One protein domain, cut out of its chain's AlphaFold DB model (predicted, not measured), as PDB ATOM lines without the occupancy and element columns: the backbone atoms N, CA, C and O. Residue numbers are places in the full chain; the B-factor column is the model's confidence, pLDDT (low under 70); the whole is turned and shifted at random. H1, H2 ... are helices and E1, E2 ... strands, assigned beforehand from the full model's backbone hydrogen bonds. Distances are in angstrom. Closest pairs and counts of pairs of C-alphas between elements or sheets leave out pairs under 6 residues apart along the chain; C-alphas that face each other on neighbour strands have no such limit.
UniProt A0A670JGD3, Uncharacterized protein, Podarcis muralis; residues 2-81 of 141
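This is residues 2 to 81 of the 141 residues of an uncharacterized protein of Podarcis muralis (UniProt A0A670JGD3). A small two-stranded hairpin, E1 and E2, forms a loose core with two helices near it, H2 and the short H3, while helix H1 sticks out as a free arm at one end of the long axis. Beyond H3, toward the other end, lie H4 and the short H5, whose residues 76 to 78 stand free with the tail to residue 81. The printed part has 80 residues, with five named helices and two named strands in the order H1, E1, E2, H2, H3, H4, H5; the sheet, E1 - E2, is antiparallel and the class is mostly helix. The whole is only just loose, close to extended, with a radius of gyration of the C-alphas of 17.0 A and spans of 60 by 27 by 22 A, and the arm with H1 adds much of the length.

Residues 2 to 11, of which 2 to 9 belong to H1, stand free, and H1 touches no helix. A short link leads to the hairpin of E1, residues 16 to 19, and E2, residues 25 to 29, antiparallel at 151 degrees between their directions. N 18 and O 26 are within hydrogen-bond range at 2.8 A, as are N 16 and O 29 at 2.8 A. After a tight link comes H2, residues 32 to 41; its closest C-alpha pair with E2 is Thr 29 and Tyr 35, 5.9 A apart. H3, residues 48 to 52, is close to H2 but not clearly touching, the closest C-alphas being those of Leu 39 and Trp 48, 7.9 A apart. The closest C-alphas of E1 and H3 are those of Phe 18 and Gln 49, 7.1 A apart. H4, residues 59 to 67, is close to H3 but not clearly touching, with the C-alphas of Trp 48 and Ala 61 closest at 7.4 A. H5, residues 75 to 78, is only just apart from H4, the closest C-alphas being 8.3 A apart. In H2 and H4 every O i to N i+4 pair is within hydrogen-bond range; H1 has 3 of 4, H3 has 0 of 1 but 2 of 2 O i to N i+3 pairs, and H5 is too short for an O i to N i+4 pair.

H1 begins at C-alpha 2, (13.045, 23.773, 22.310), and is 11.1 A long. E1 is 10.0 A and E2 12.3 A long. H2 starts at C-alpha 32, (9.399, -4.150, 30.449), and is 14.2 A long. H3 is 8.3 A, H4 12.5 A and H5 5.1 A long, with H5 ending at C-alpha 78, (5.301, -27.123, 20.877).

The two C-alphas farthest apart, those of Tyr 2 and Thr 72, are 60.6 A apart. The printed part has no cut and no long link. The model's mean pLDDT over the printed part is 76.3, and residues 2 to 13 and 69 to 81 are under 70.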
ATOM      1  N   TYR A   2      13.788  24.847  22.999       55.12
ATOM      2  CA  TYR A   2      13.045  23.773  22.310       55.12
ATOM      3  C   TYR A   2      13.806  22.438  22.163       55.12
ATOM      4  O   TYR A   2      13.265  21.402  22.539       55.12
ATOM      5  N   LEU A   3      15.085  22.468  21.766       57.47
ATOM      6  CA  LEU A   3      15.925  21.263  21.605       57.47
ATOM      7  C   LEU A   3      16.047  20.392  22.873       57.47
ATOM      8  O   LEU A   3      16.261  19.189  22.777       57.47
ATOM      9  N   HIS A   4      15.911  20.972  24.071       59.16
ATOM     10  CA  HIS A   4      16.001  20.212  25.324       59.16
ATOM     11  C   HIS A   4      14.720  19.411  25.615       59.16
ATOM     12  O   HIS A   4      14.790  18.309  26.150       59.16
ATOM     13  N   PHE A   5      13.552  19.932  25.223       56.16
ATOM     14  CA  PHE A   5      12.278  19.220  25.361       56.16
ATOM     15  C   PHE A   5      12.110  18.122  24.302       56.16
ATOM     16  O   PHE A   5      11.549  17.070  24.595       56.16
ATOM     17  N   GLU A   6      12.641  18.335  23.097       55.97
ATOM     18  CA  GLU A   6      12.575  17.370  21.995       55.97
ATOM     19  C   GLU A   6      13.354  16.077  22.308       55.97
ATOM     20  O   GLU A   6      12.836  14.976  22.118       55.97
ATOM     21  N   LEU A   7      14.544  16.190  22.915       57.38
ATOM     22  CA  LEU A   7      15.329  15.032  23.364       57.38
ATOM     23  C   LEU A   7      14.667  14.250  24.513       57.38
ATOM     24  O   LEU A   7      14.812  13.031  24.579       57.38
ATOM     25  N   LEU A   8      13.913  14.915  25.394       56.50
ATOM     26  CA  LEU A   8      13.179  14.248  26.478       56.50
ATOM     27  C   LEU A   8      11.937  13.496  25.965       56.50
ATOM     28  O   LEU A   8      11.574  12.464  26.528       56.50
ATOM     29  N   TYR A   9      11.317  13.958  24.873       54.69
ATOM     30  CA  TYR A   9      10.185  13.270  24.237       54.69
ATOM     31  C   TYR A   9      10.607  12.061  23.377       54.69
ATOM     32  O   TYR A   9       9.778  11.215  23.048       54.69
ATOM     33  N   LEU A  10      11.899  11.931  23.050       55.44
ATOM     34  CA  LEU A  10      12.471  10.811  22.283       55.44
ATOM     35  C   LEU A  10      12.823   9.569  23.126       55.44
ATOM     36  O   LEU A  10      13.249   8.553  22.574       55.44
ATOM     37  N   ALA A  11      12.593   9.599  24.444       56.62
ATOM     38  CA  ALA A  11      12.906   8.500  25.362       56.62
ATOM     39  C   ALA A  11      11.780   7.470  25.704       56.62
ATOM     40  O   ALA A  11      11.951   6.753  26.692       56.62
ATOM     41  N   PRO A  12      10.657   7.284  24.960       58.38
ATOM     42  CA  PRO A  12       9.646   6.277  25.319       58.38
ATOM     43  C   PRO A  12      10.031   4.838  24.912       58.38
ATOM     44  O   PRO A  12       9.256   3.907  25.128       58.38
ATOM     45  N   TYR A  13      11.210   4.627  24.316       65.44
ATOM     46  CA  TYR A  13      11.629   3.352  23.719       65.44
ATOM     47  C   TYR A  13      12.617   2.570  24.601       65.44
ATOM     48  O   TYR A  13      13.761   2.319  24.215       65.44
ATOM     49  N   SER A  14      12.169   2.145  25.787       76.81
ATOM     50  CA  SER A  14      12.943   1.296  26.708       76.81
ATOM     51  C   SER A  14      13.071  -0.151  26.204       76.81
ATOM     52  O   SER A  14      12.393  -1.079  26.653       76.81
ATOM     53  N   CYS A  15      13.972  -0.351  25.243       89.25
ATOM     54  CA  CYS A  15      14.335  -1.669  24.736       89.25
ATOM     55  C   CYS A  15      15.243  -2.433  25.712       89.25
ATOM     56  O   CYS A  15      16.181  -1.889  26.291       89.25
ATOM     57  N   ILE A  16      14.950  -3.721  25.882       91.62
ATOM     58  CA  ILE A  16      15.658  -4.638  26.773       91.62
ATOM     59  C   ILE A  16      16.492  -5.583  25.918       91.62
ATOM     60  O   ILE A  16      15.969  -6.287  25.046       91.62
ATOM     61  N   TRP A  17      17.787  -5.599  26.211       92.38
ATOM     62  CA  TRP A  17      18.799  -6.398  25.539       92.38
ATOM     63  C   TRP A  17      19.473  -7.327  26.545       92.38
ATOM     64  O   TRP A  17      19.694  -6.956  27.697       92.38
ATOM     65  N   PHE A  18      19.803  -8.532  26.099       91.31
ATOM     66  CA  PHE A  18      20.611  -9.494  26.831       91.31
ATOM     67  C   PHE A  18      22.040  -9.454  26.288       91.31
ATOM     68  O   PHE A  18      22.232  -9.493  25.075       91.31
ATOM     69  N   LEU A  19      23.028  -9.374  27.179       92.44
ATOM     70  CA  LEU A  19      24.445  -9.459  26.835       92.44
ATOM     71  C   LEU A  19      24.963 -10.843  27.230       92.44
ATOM     72  O   LEU A  19      24.853 -11.238  28.392       92.44
ATOM     73  N   ASP A  20      25.501 -11.577  26.262       89.62
ATOM     74  CA  ASP A  20      26.052 -12.915  26.475       89.62
ATOM     75  C   ASP A  20      27.526 -12.876  26.967       89.62
ATOM     76  O   ASP A  20      28.153 -11.819  27.067       89.62
ATOM     77  N   ARG A  21      28.103 -14.045  27.291       85.12
ATOM     78  CA  ARG A  21      29.505 -14.164  27.740       85.12
ATOM     79  C   ARG A  21      30.538 -13.912  26.637       85.12
ATOM     80  O   ARG A  21      31.679 -13.600  26.965       85.12
ATOM     81  N   ALA A  22      30.169 -14.057  25.367       88.75
ATOM     82  CA  ALA A  22      30.985 -13.694  24.211       88.75
ATOM     83  C   ALA A  22      30.809 -12.217  23.785       88.75
ATOM     84  O   ALA A  22      31.306 -11.824  22.731       88.75
ATOM     85  N   LEU A  23      30.173 -11.393  24.634       89.50
ATOM     86  CA  LEU A  23      29.911  -9.961  24.442       89.50
ATOM     87  C   LEU A  23      28.941  -9.634  23.291       89.50
ATOM     88  O   LEU A  23      28.911  -8.498  22.813       89.50
ATOM     89  N   TYR A  24      28.097 -10.585  22.880       89.19
ATOM     90  CA  TYR A  24      27.049 -10.328  21.895       89.19
ATOM     91  C   TYR A  24      25.772  -9.781  22.534       89.19
ATOM     92  O   TYR A  24      25.241 -10.317  23.510       89.19
ATOM     93  N   TRP A  25      25.255  -8.708  21.933       91.12
ATOM     94  CA  TRP A  25      23.967  -8.117  22.277       91.12
ATOM     95  C   TRP A  25      22.836  -8.825  21.533       91.12
ATOM     96  O   TRP A  25      22.732  -8.757  20.309       91.12
ATOM     97  N   HIS A  26      21.945  -9.452  22.290       90.19
ATOM     98  CA  HIS A  26      20.736 -10.088  21.794       90.19
ATOM     99  C   HIS A  26      19.518  -9.247  22.171       90.19
ATOM    100  O   HIS A  26      19.305  -8.909  23.337       90.19
ATOM    101  N   PHE A  27      18.704  -8.896  21.181       90.75
ATOM    102  CA  PHE A  27      17.458  -8.183  21.420       90.75
ATOM    103  C   PHE A  27      16.428  -9.116  22.072       90.75
ATOM    104  O   PHE A  27      16.152 -10.186  21.533       90.75
ATOM    105  N   LEU A  28      15.835  -8.704  23.198       90.00
ATOM    106  CA  LEU A  28      14.744  -9.448  23.840       90.00
ATOM    107  C   LEU A  28      13.390  -8.806  23.539       90.00
ATOM    108  O   LEU A  28      12.544  -9.422  22.897       90.00
ATOM    109  N   THR A  29      13.142  -7.584  24.025       91.88
ATOM    110  CA  THR A  29      11.816  -6.947  23.899       91.88
ATOM    111  C   THR A  29      11.886  -5.418  23.880       91.88
ATOM    112  O   THR A  29      12.866  -4.820  24.318       91.88
ATOM    113  N   LYS A  30      10.822  -4.759  23.393       89.31
ATOM    114  CA  LYS A  30      10.707  -3.285  23.371       89.31
ATOM    115  C   LYS A  30      10.103  -2.672  24.644       89.31
ATOM    116  O   LYS A  30       9.983  -1.455  24.698       89.31
ATOM    117  N   THR A  31       9.644  -3.481  25.606       89.31
ATOM    118  CA  THR A  31       8.970  -2.995  26.822       89.31
ATOM    119  C   THR A  31       9.201  -3.930  28.007       89.31
ATOM    120  O   THR A  31       9.220  -5.153  27.858       89.31
ATOM    121  N   PHE A  32       9.271  -3.367  29.215       89.38
ATOM    122  CA  PHE A  32       9.399  -4.150  30.449       89.38
ATOM    123  C   PHE A  32       8.255  -5.160  30.643       89.38
ATOM    124  O   PHE A  32       8.497  -6.294  31.048       89.38
ATOM    125  N   THR A  33       7.020  -4.805  30.277       90.94
ATOM    126  CA  THR A  33       5.866  -5.717  30.350       90.94
ATOM    127  C   THR A  33       6.033  -6.941  29.449       90.94
ATOM    128  O   THR A  33       5.693  -8.053  29.852       90.94
ATOM    129  N   ALA A  34       6.576  -6.772  28.238       89.19
ATOM    130  CA  ALA A  34       6.861  -7.897  27.351       89.19
ATOM    131  C   ALA A  34       7.975  -8.788  27.924       89.19
ATOM    132  O   ALA A  34       7.821 -10.008  27.940       89.19
ATOM    133  N   TYR A  35       9.040  -8.192  28.473       92.19
ATOM    134  CA  TYR A  35      10.094  -8.928  29.176       92.19
ATOM    135  C   TYR A  35       9.555  -9.720  30.379       92.19
ATOM    136  O   TYR A  35       9.902 -10.886  30.543       92.19
ATOM    137  N   TYR A  36       8.659  -9.137  31.181       92.38
ATOM    138  CA  TYR A  36       8.073  -9.815  32.341       92.38
ATOM    139  C   TYR A  36       7.152 -10.979  31.940       92.38
ATOM    140  O   TYR A  36       7.136 -12.014  32.601       92.38
ATOM    141  N   ARG A  37       6.430 -10.865  30.815       92.19
ATOM    142  CA  ARG A  37       5.696 -12.003  30.230       92.19
ATOM    143  C   ARG A  37       6.650 -13.122  29.809       92.19
ATOM    144  O   ARG A  37       6.390 -14.272  30.136       92.19
ATOM    145  N   LEU A  38       7.760 -12.778  29.154       91.06
ATOM    146  CA  LEU A  38       8.807 -13.723  28.752       91.06
ATOM    147  C   LEU A  38       9.405 -14.441  29.979       91.06
ATOM    148  O   LEU A  38       9.481 -15.666  30.004       91.06
ATOM    149  N   LEU A  39       9.710 -13.689  31.043       90.62
ATOM    150  CA  LEU A  39      10.171 -14.207  32.331       90.62
ATOM    151  C   LEU A  39       9.188 -15.232  32.928       90.62
ATOM    152  O   LEU A  39       9.618 -16.308  33.335       90.62
ATOM    153  N   ILE A  40       7.881 -14.934  32.942       89.88
ATOM    154  CA  ILE A  40       6.839 -15.855  33.436       89.88
ATOM    155  C   ILE A  40       6.720 -17.097  32.543       89.88
ATOM    156  O   ILE A  40       6.675 -18.210  33.062       89.88
ATOM    157  N   THR A  41       6.703 -16.937  31.214       88.44
ATOM    158  CA  THR A  41       6.652 -18.059  30.255       88.44
ATOM    159  C   THR A  41       7.825 -19.021  30.444       88.44
ATOM    160  O   THR A  41       7.654 -20.232  30.326       88.44
ATOM    161  N   HIS A  42       8.999 -18.499  30.802       87.12
ATOM    162  CA  HIS A  42      10.181 -19.294  31.122       87.12
ATOM    163  C   HIS A  42      10.353 -19.609  32.621       87.12
ATOM    164  O   HIS A  42      11.433 -20.031  33.040       87.12
ATOM    165  N   LEU A  43       9.306 -19.420  33.434       87.00
ATOM    166  CA  LEU A  43       9.258 -19.722  34.873       87.00
ATOM    167  C   LEU A  43      10.377 -19.061  35.706       87.00
ATOM    168  O   LEU A  43      10.738 -19.548  36.774       87.00
ATOM    169  N   GLY A  44      10.962 -17.968  35.211       87.12
ATOM    170  CA  GLY A  44      12.113 -17.305  35.825       87.12
ATOM    171  C   GLY A  44      13.411 -18.123  35.830       87.12
ATOM    172  O   GLY A  44      14.352 -17.734  36.520       87.12
ATOM    173  N   LEU A  45      13.493 -19.241  35.094       85.94
ATOM    174  CA  LEU A  45      14.607 -20.187  35.211       85.94
ATOM    175  C   LEU A  45      15.946 -19.573  34.777       85.94
ATOM    176  O   LEU A  45      16.049 -19.070  33.657       85.94
ATOM    177  N   PRO A  46      17.011 -19.641  35.595       84.50
ATOM    178  CA  PRO A  46      18.298 -19.067  35.223       84.50
ATOM    179  C   PRO A  46      18.795 -19.644  33.889       84.50
ATOM    180  O   PRO A  46      18.717 -20.849  33.650       84.50
ATOM    181  N   HIS A  47      19.338 -18.765  33.040       86.75
ATOM    182  CA  HIS A  47      19.715 -19.011  31.638       86.75
ATOM    183  C   HIS A  47      18.559 -19.117  30.624       86.75
ATOM    184  O   HIS A  47      18.830 -19.381  29.454       86.75
ATOM    185  N   TRP A  48      17.299 -18.834  30.988       88.94
ATOM    186  CA  TRP A  48      16.190 -18.823  30.018       88.94
ATOM    187  C   TRP A  48      16.422 -17.899  28.813       88.94
ATOM    188  O   TRP A  48      15.985 -18.199  27.709       88.94
ATOM    189  N   GLN A  49      17.146 -16.796  29.014       90.75
ATOM    190  CA  GLN A  49      17.430 -15.777  27.997       90.75
ATOM    191  C   GLN A  49      18.240 -16.338  26.812       90.75
ATOM    192  O   GLN A  49      18.081 -15.873  25.687       90.75
ATOM    193  N   TYR A  50      19.023 -17.404  27.032       87.69
ATOM    194  CA  TYR A  50      19.742 -18.121  25.972       87.69
ATOM    195  C   TYR A  50      18.815 -18.888  25.009       87.69
ATOM    196  O   TYR A  50      19.266 -19.340  23.964       87.69
ATOM    197  N   ALA A  51      17.510 -18.997  25.296       85.25
ATOM    198  CA  ALA A  51      16.521 -19.489  24.332       85.25
ATOM    199  C   ALA A  51      16.384 -18.584  23.089       85.25
ATOM    200  O   ALA A  51      15.930 -19.047  22.048       85.25
ATOM    201  N   PHE A  52      16.784 -17.311  23.194       83.75
ATOM    202  CA  PHE A  52      16.732 -16.316  22.115       83.75
ATOM    203  C   PHE A  52      18.099 -16.083  21.450       83.75
ATOM    204  O   PHE A  52      18.262 -15.140  20.676       83.75
ATOM    205  N   THR A  53      19.096 -16.922  21.753       85.31
ATOM    206  CA  THR A  53      20.445 -16.836  21.180       85.31
ATOM    207  C   THR A  53      20.780 -18.114  20.414       85.31
ATOM    208  O   THR A  53      20.240 -19.185  20.690       85.31
ATOM    209  N   SER A  54      21.700 -18.023  19.453       80.44
ATOM    210  CA  SER A  54      22.153 -19.165  18.644       80.44
ATOM    211  C   SER A  54      22.874 -20.255  19.449       80.44
ATOM    212  O   SER A  54      23.064 -21.357  18.943       80.44
ATOM    213  N   TYR A  55      23.258 -19.970  20.697       82.38
ATOM    214  CA  TYR A  55      23.859 -20.938  21.617       82.38
ATOM    215  C   TYR A  55      22.833 -21.893  22.245       82.38
ATOM    216  O   TYR A  55      23.193 -23.007  22.626       82.38
ATOM    217  N   GLY A  56      21.567 -21.473  22.351       81.94
ATOM    218  CA  GLY A  56      20.497 -22.256  22.961       81.94
ATOM    219  C   GLY A  56      20.612 -22.435  24.483       81.94
ATOM    220  O   GLY A  56      21.552 -22.000  25.149       81.94
ATOM    221  N   ILE A  57      19.604 -23.094  25.055       82.75
ATOM    222  CA  ILE A  57      19.486 -23.333  26.501       82.75
ATOM    223  C   ILE A  57      20.534 -24.362  26.962       82.75
ATOM    224  O   ILE A  57      20.670 -25.428  26.362       82.75
ATOM    225  N   SER A  58      21.232 -24.085  28.071       81.31
ATOM    226  CA  SER A  58      22.242 -25.002  28.623       81.31
ATOM    227  C   SER A  58      21.640 -26.363  29.031       81.31
ATOM    228  O   SER A  58      20.474 -26.416  29.434       81.31
ATOM    229  N   PRO A  59      22.404 -27.476  29.013       78.62
ATOM    230  CA  PRO A  59      21.878 -28.801  29.368       78.62
ATOM    231  C   PRO A  59      21.247 -28.860  30.768       78.62
ATOM    232  O   PRO A  59      20.183 -29.450  30.951       78.62
ATOM    233  N   GLN A  60      21.859 -28.176  31.740       80.56
ATOM    234  CA  GLN A  60      21.352 -28.058  33.109       80.56
ATOM    235  C   GLN A  60      20.028 -27.280  33.164       80.56
ATOM    236  O   GLN A  60      19.083 -27.711  33.822       80.56
ATOM    237  N   ALA A  61      19.916 -26.177  32.417       80.56
ATOM    238  CA  ALA A  61      18.658 -25.449  32.313       80.56
ATOM    239  C   ALA A  61      17.588 -26.274  31.576       80.56
ATOM    240  O   ALA A  61      16.447 -26.292  32.029       80.56
ATOM    241  N   LYS A  62      17.933 -27.037  30.525       80.94
ATOM    242  CA  LYS A  62      17.002 -27.960  29.841       80.94
ATOM    243  C   LYS A  62      16.439 -29.013  30.809       80.94
ATOM    244  O   LYS A  62      15.250 -29.319  30.737       80.94
ATOM    245  N   GLN A  63      17.239 -29.507  31.759       83.81
ATOM    246  CA  GLN A  63      16.760 -30.395  32.826       83.81
ATOM    247  C   GLN A  63      15.733 -29.700  33.737       83.81
ATOM    248  O   GLN A  63      14.682 -30.278  34.004       83.81
ATOM    249  N   TRP A  64      15.973 -28.455  34.163       80.38
ATOM    250  CA  TRP A  64      14.992 -27.685  34.941       80.38
ATOM    251  C   TRP A  64      13.715 -27.400  34.136       80.38
ATOM    252  O   TRP A  64      12.622 -27.705  34.604       80.38
ATOM    253  N   PHE A  65      13.836 -26.940  32.887       76.62
ATOM    254  CA  PHE A  65      12.712 -26.763  31.956       76.62
ATOM    255  C   PHE A  65      11.907 -28.045  31.709       76.62
ATOM    256  O   PHE A  65      10.753 -27.961  31.289       76.62
ATOM    257  N   ASN A  66      12.497 -29.223  31.929       77.06
ATOM    258  CA  ASN A  66      11.801 -30.501  31.841       77.06
ATOM    259  C   ASN A  66      11.217 -30.971  33.182       77.06
ATOM    260  O   ASN A  66      10.178 -31.619  33.173       77.06
ATOM    261  N   MET A  67      11.820 -30.603  34.313       78.31
ATOM    262  CA  MET A  67      11.313 -30.905  35.656       78.31
ATOM    263  C   MET A  67      10.098 -30.045  36.041       78.31
ATOM    264  O   MET A  67       9.187 -30.544  36.691       78.31
ATOM    265  N   TYR A  68      10.044 -28.785  35.594       71.69
ATOM    266  CA  TYR A  68       8.896 -27.898  35.828       71.69
ATOM    267  C   TYR A  68       7.748 -28.060  34.826       71.69
ATOM    268  O   TYR A  68       6.692 -27.446  34.992       71.69
ATOM    269  N   LYS A  69       7.909 -28.898  33.797       64.12
ATOM    270  CA  LYS A  69       6.740 -29.388  33.066       64.12
ATOM    271  C   LYS A  69       5.891 -30.218  34.025       64.12
ATOM    272  O   LYS A  69       6.446 -31.035  34.759       64.12
ATOM    273  N   PRO A  70       4.554 -30.139  33.945       57.19
ATOM    274  CA  PRO A  70       3.741 -31.277  34.341       57.19
ATOM    275  C   PRO A  70       4.290 -32.515  33.620       57.19
ATOM    276  O   PRO A  70       4.559 -32.446  32.419       57.19
ATOM    277  N   ILE A  71       4.434 -33.639  34.329       55.25
ATOM    278  CA  ILE A  71       5.069 -34.899  33.866       55.25
ATOM    279  C   ILE A  71       4.354 -35.527  32.630       55.25
ATOM    280  O   ILE A  71       4.704 -36.598  32.146       55.25
ATOM    281  N   THR A  72       3.359 -34.833  32.078       52.50
ATOM    282  CA  THR A  72       2.466 -35.215  30.985       52.50
ATOM    283  C   THR A  72       2.633 -34.407  29.684       52.50
ATOM    284  O   THR A  72       1.929 -34.717  28.726       52.50
ATOM    285  N   VAL A  73       3.505 -33.384  29.599       53.09
ATOM    286  CA  VAL A  73       3.551 -32.463  28.430       53.09
ATOM    287  C   VAL A  73       4.918 -32.424  27.727       53.09
ATOM    288  O   VAL A  73       5.841 -31.745  28.172       53.09
ATOM    289  N   ASN A  74       5.044 -33.081  26.569       49.19
ATOM    290  CA  ASN A  74       6.245 -33.010  25.721       49.19
ATOM    291  C   ASN A  74       6.398 -31.619  25.064       49.19
ATOM    292  O   ASN A  74       5.575 -31.250  24.230       49.19
ATOM    293  N   THR A  75       7.466 -30.854  25.357       48.69
ATOM    294  CA  THR A  75       7.716 -29.572  24.638       48.69
ATOM    295  C   THR A  75       8.156 -29.747  23.197       48.69
ATOM    296  O   THR A  75       8.049 -28.787  22.445       48.69
ATOM    297  N   GLU A  76       8.683 -30.907  22.804       51.28
ATOM    298  CA  GLU A  76       9.258 -31.065  21.460       51.28
ATOM    299  C   GLU A  76       8.179 -30.900  20.373       51.28
ATOM    300  O   GLU A  76       8.467 -30.394  19.299       51.28
ATOM    301  N   GLN A  77       6.907 -31.135  20.719       46.16
ATOM    302  CA  GLN A  77       5.747 -30.855  19.866       46.16
ATOM    303  C   GLN A  77       5.335 -29.366  19.827       46.16
ATOM    304  O   GLN A  77       4.660 -28.942  18.902       46.16
ATOM    305  N   LEU A  78       5.718 -28.538  20.806       46.75
ATOM    306  CA  LEU A  78       5.301 -27.123  20.877       46.75
ATOM    307  C   LEU A  78       6.169 -26.169  20.043       46.75
ATOM    308  O   LEU A  78       5.784 -25.016  19.871       46.75
ATOM    309  N   SER A  79       7.322 -26.622  19.539       47.34
ATOM    310  CA  SER A  79       8.187 -25.801  18.680       47.34
ATOM    311  C   SER A  79       7.798 -25.843  17.199       47.34
ATOM    312  O   SER A  79       8.229 -24.968  16.451       47.34
ATOM    313  N   GLU A  80       7.024 -26.846  16.772       45.62
ATOM    314  CA  GLU A  80       6.688 -27.088  15.358       45.62
ATOM    315  C   GLU A  80       5.179 -26.936  15.067       45.62
ATOM    316  O   GLU A  80       4.788 -26.657  13.937       45.62
ATOM    317  N   GLU A  81       4.309 -27.030  16.079       44.50
ATOM    318  CA  GLU A  81       2.843 -27.062  15.908       44.50
ATOM    319  C   GLU A  81       2.167 -25.667  15.895       44.50
ATOM    320  O   GLU A  81       1.033 -25.507  16.351       44.50
TER     321      GLU A  81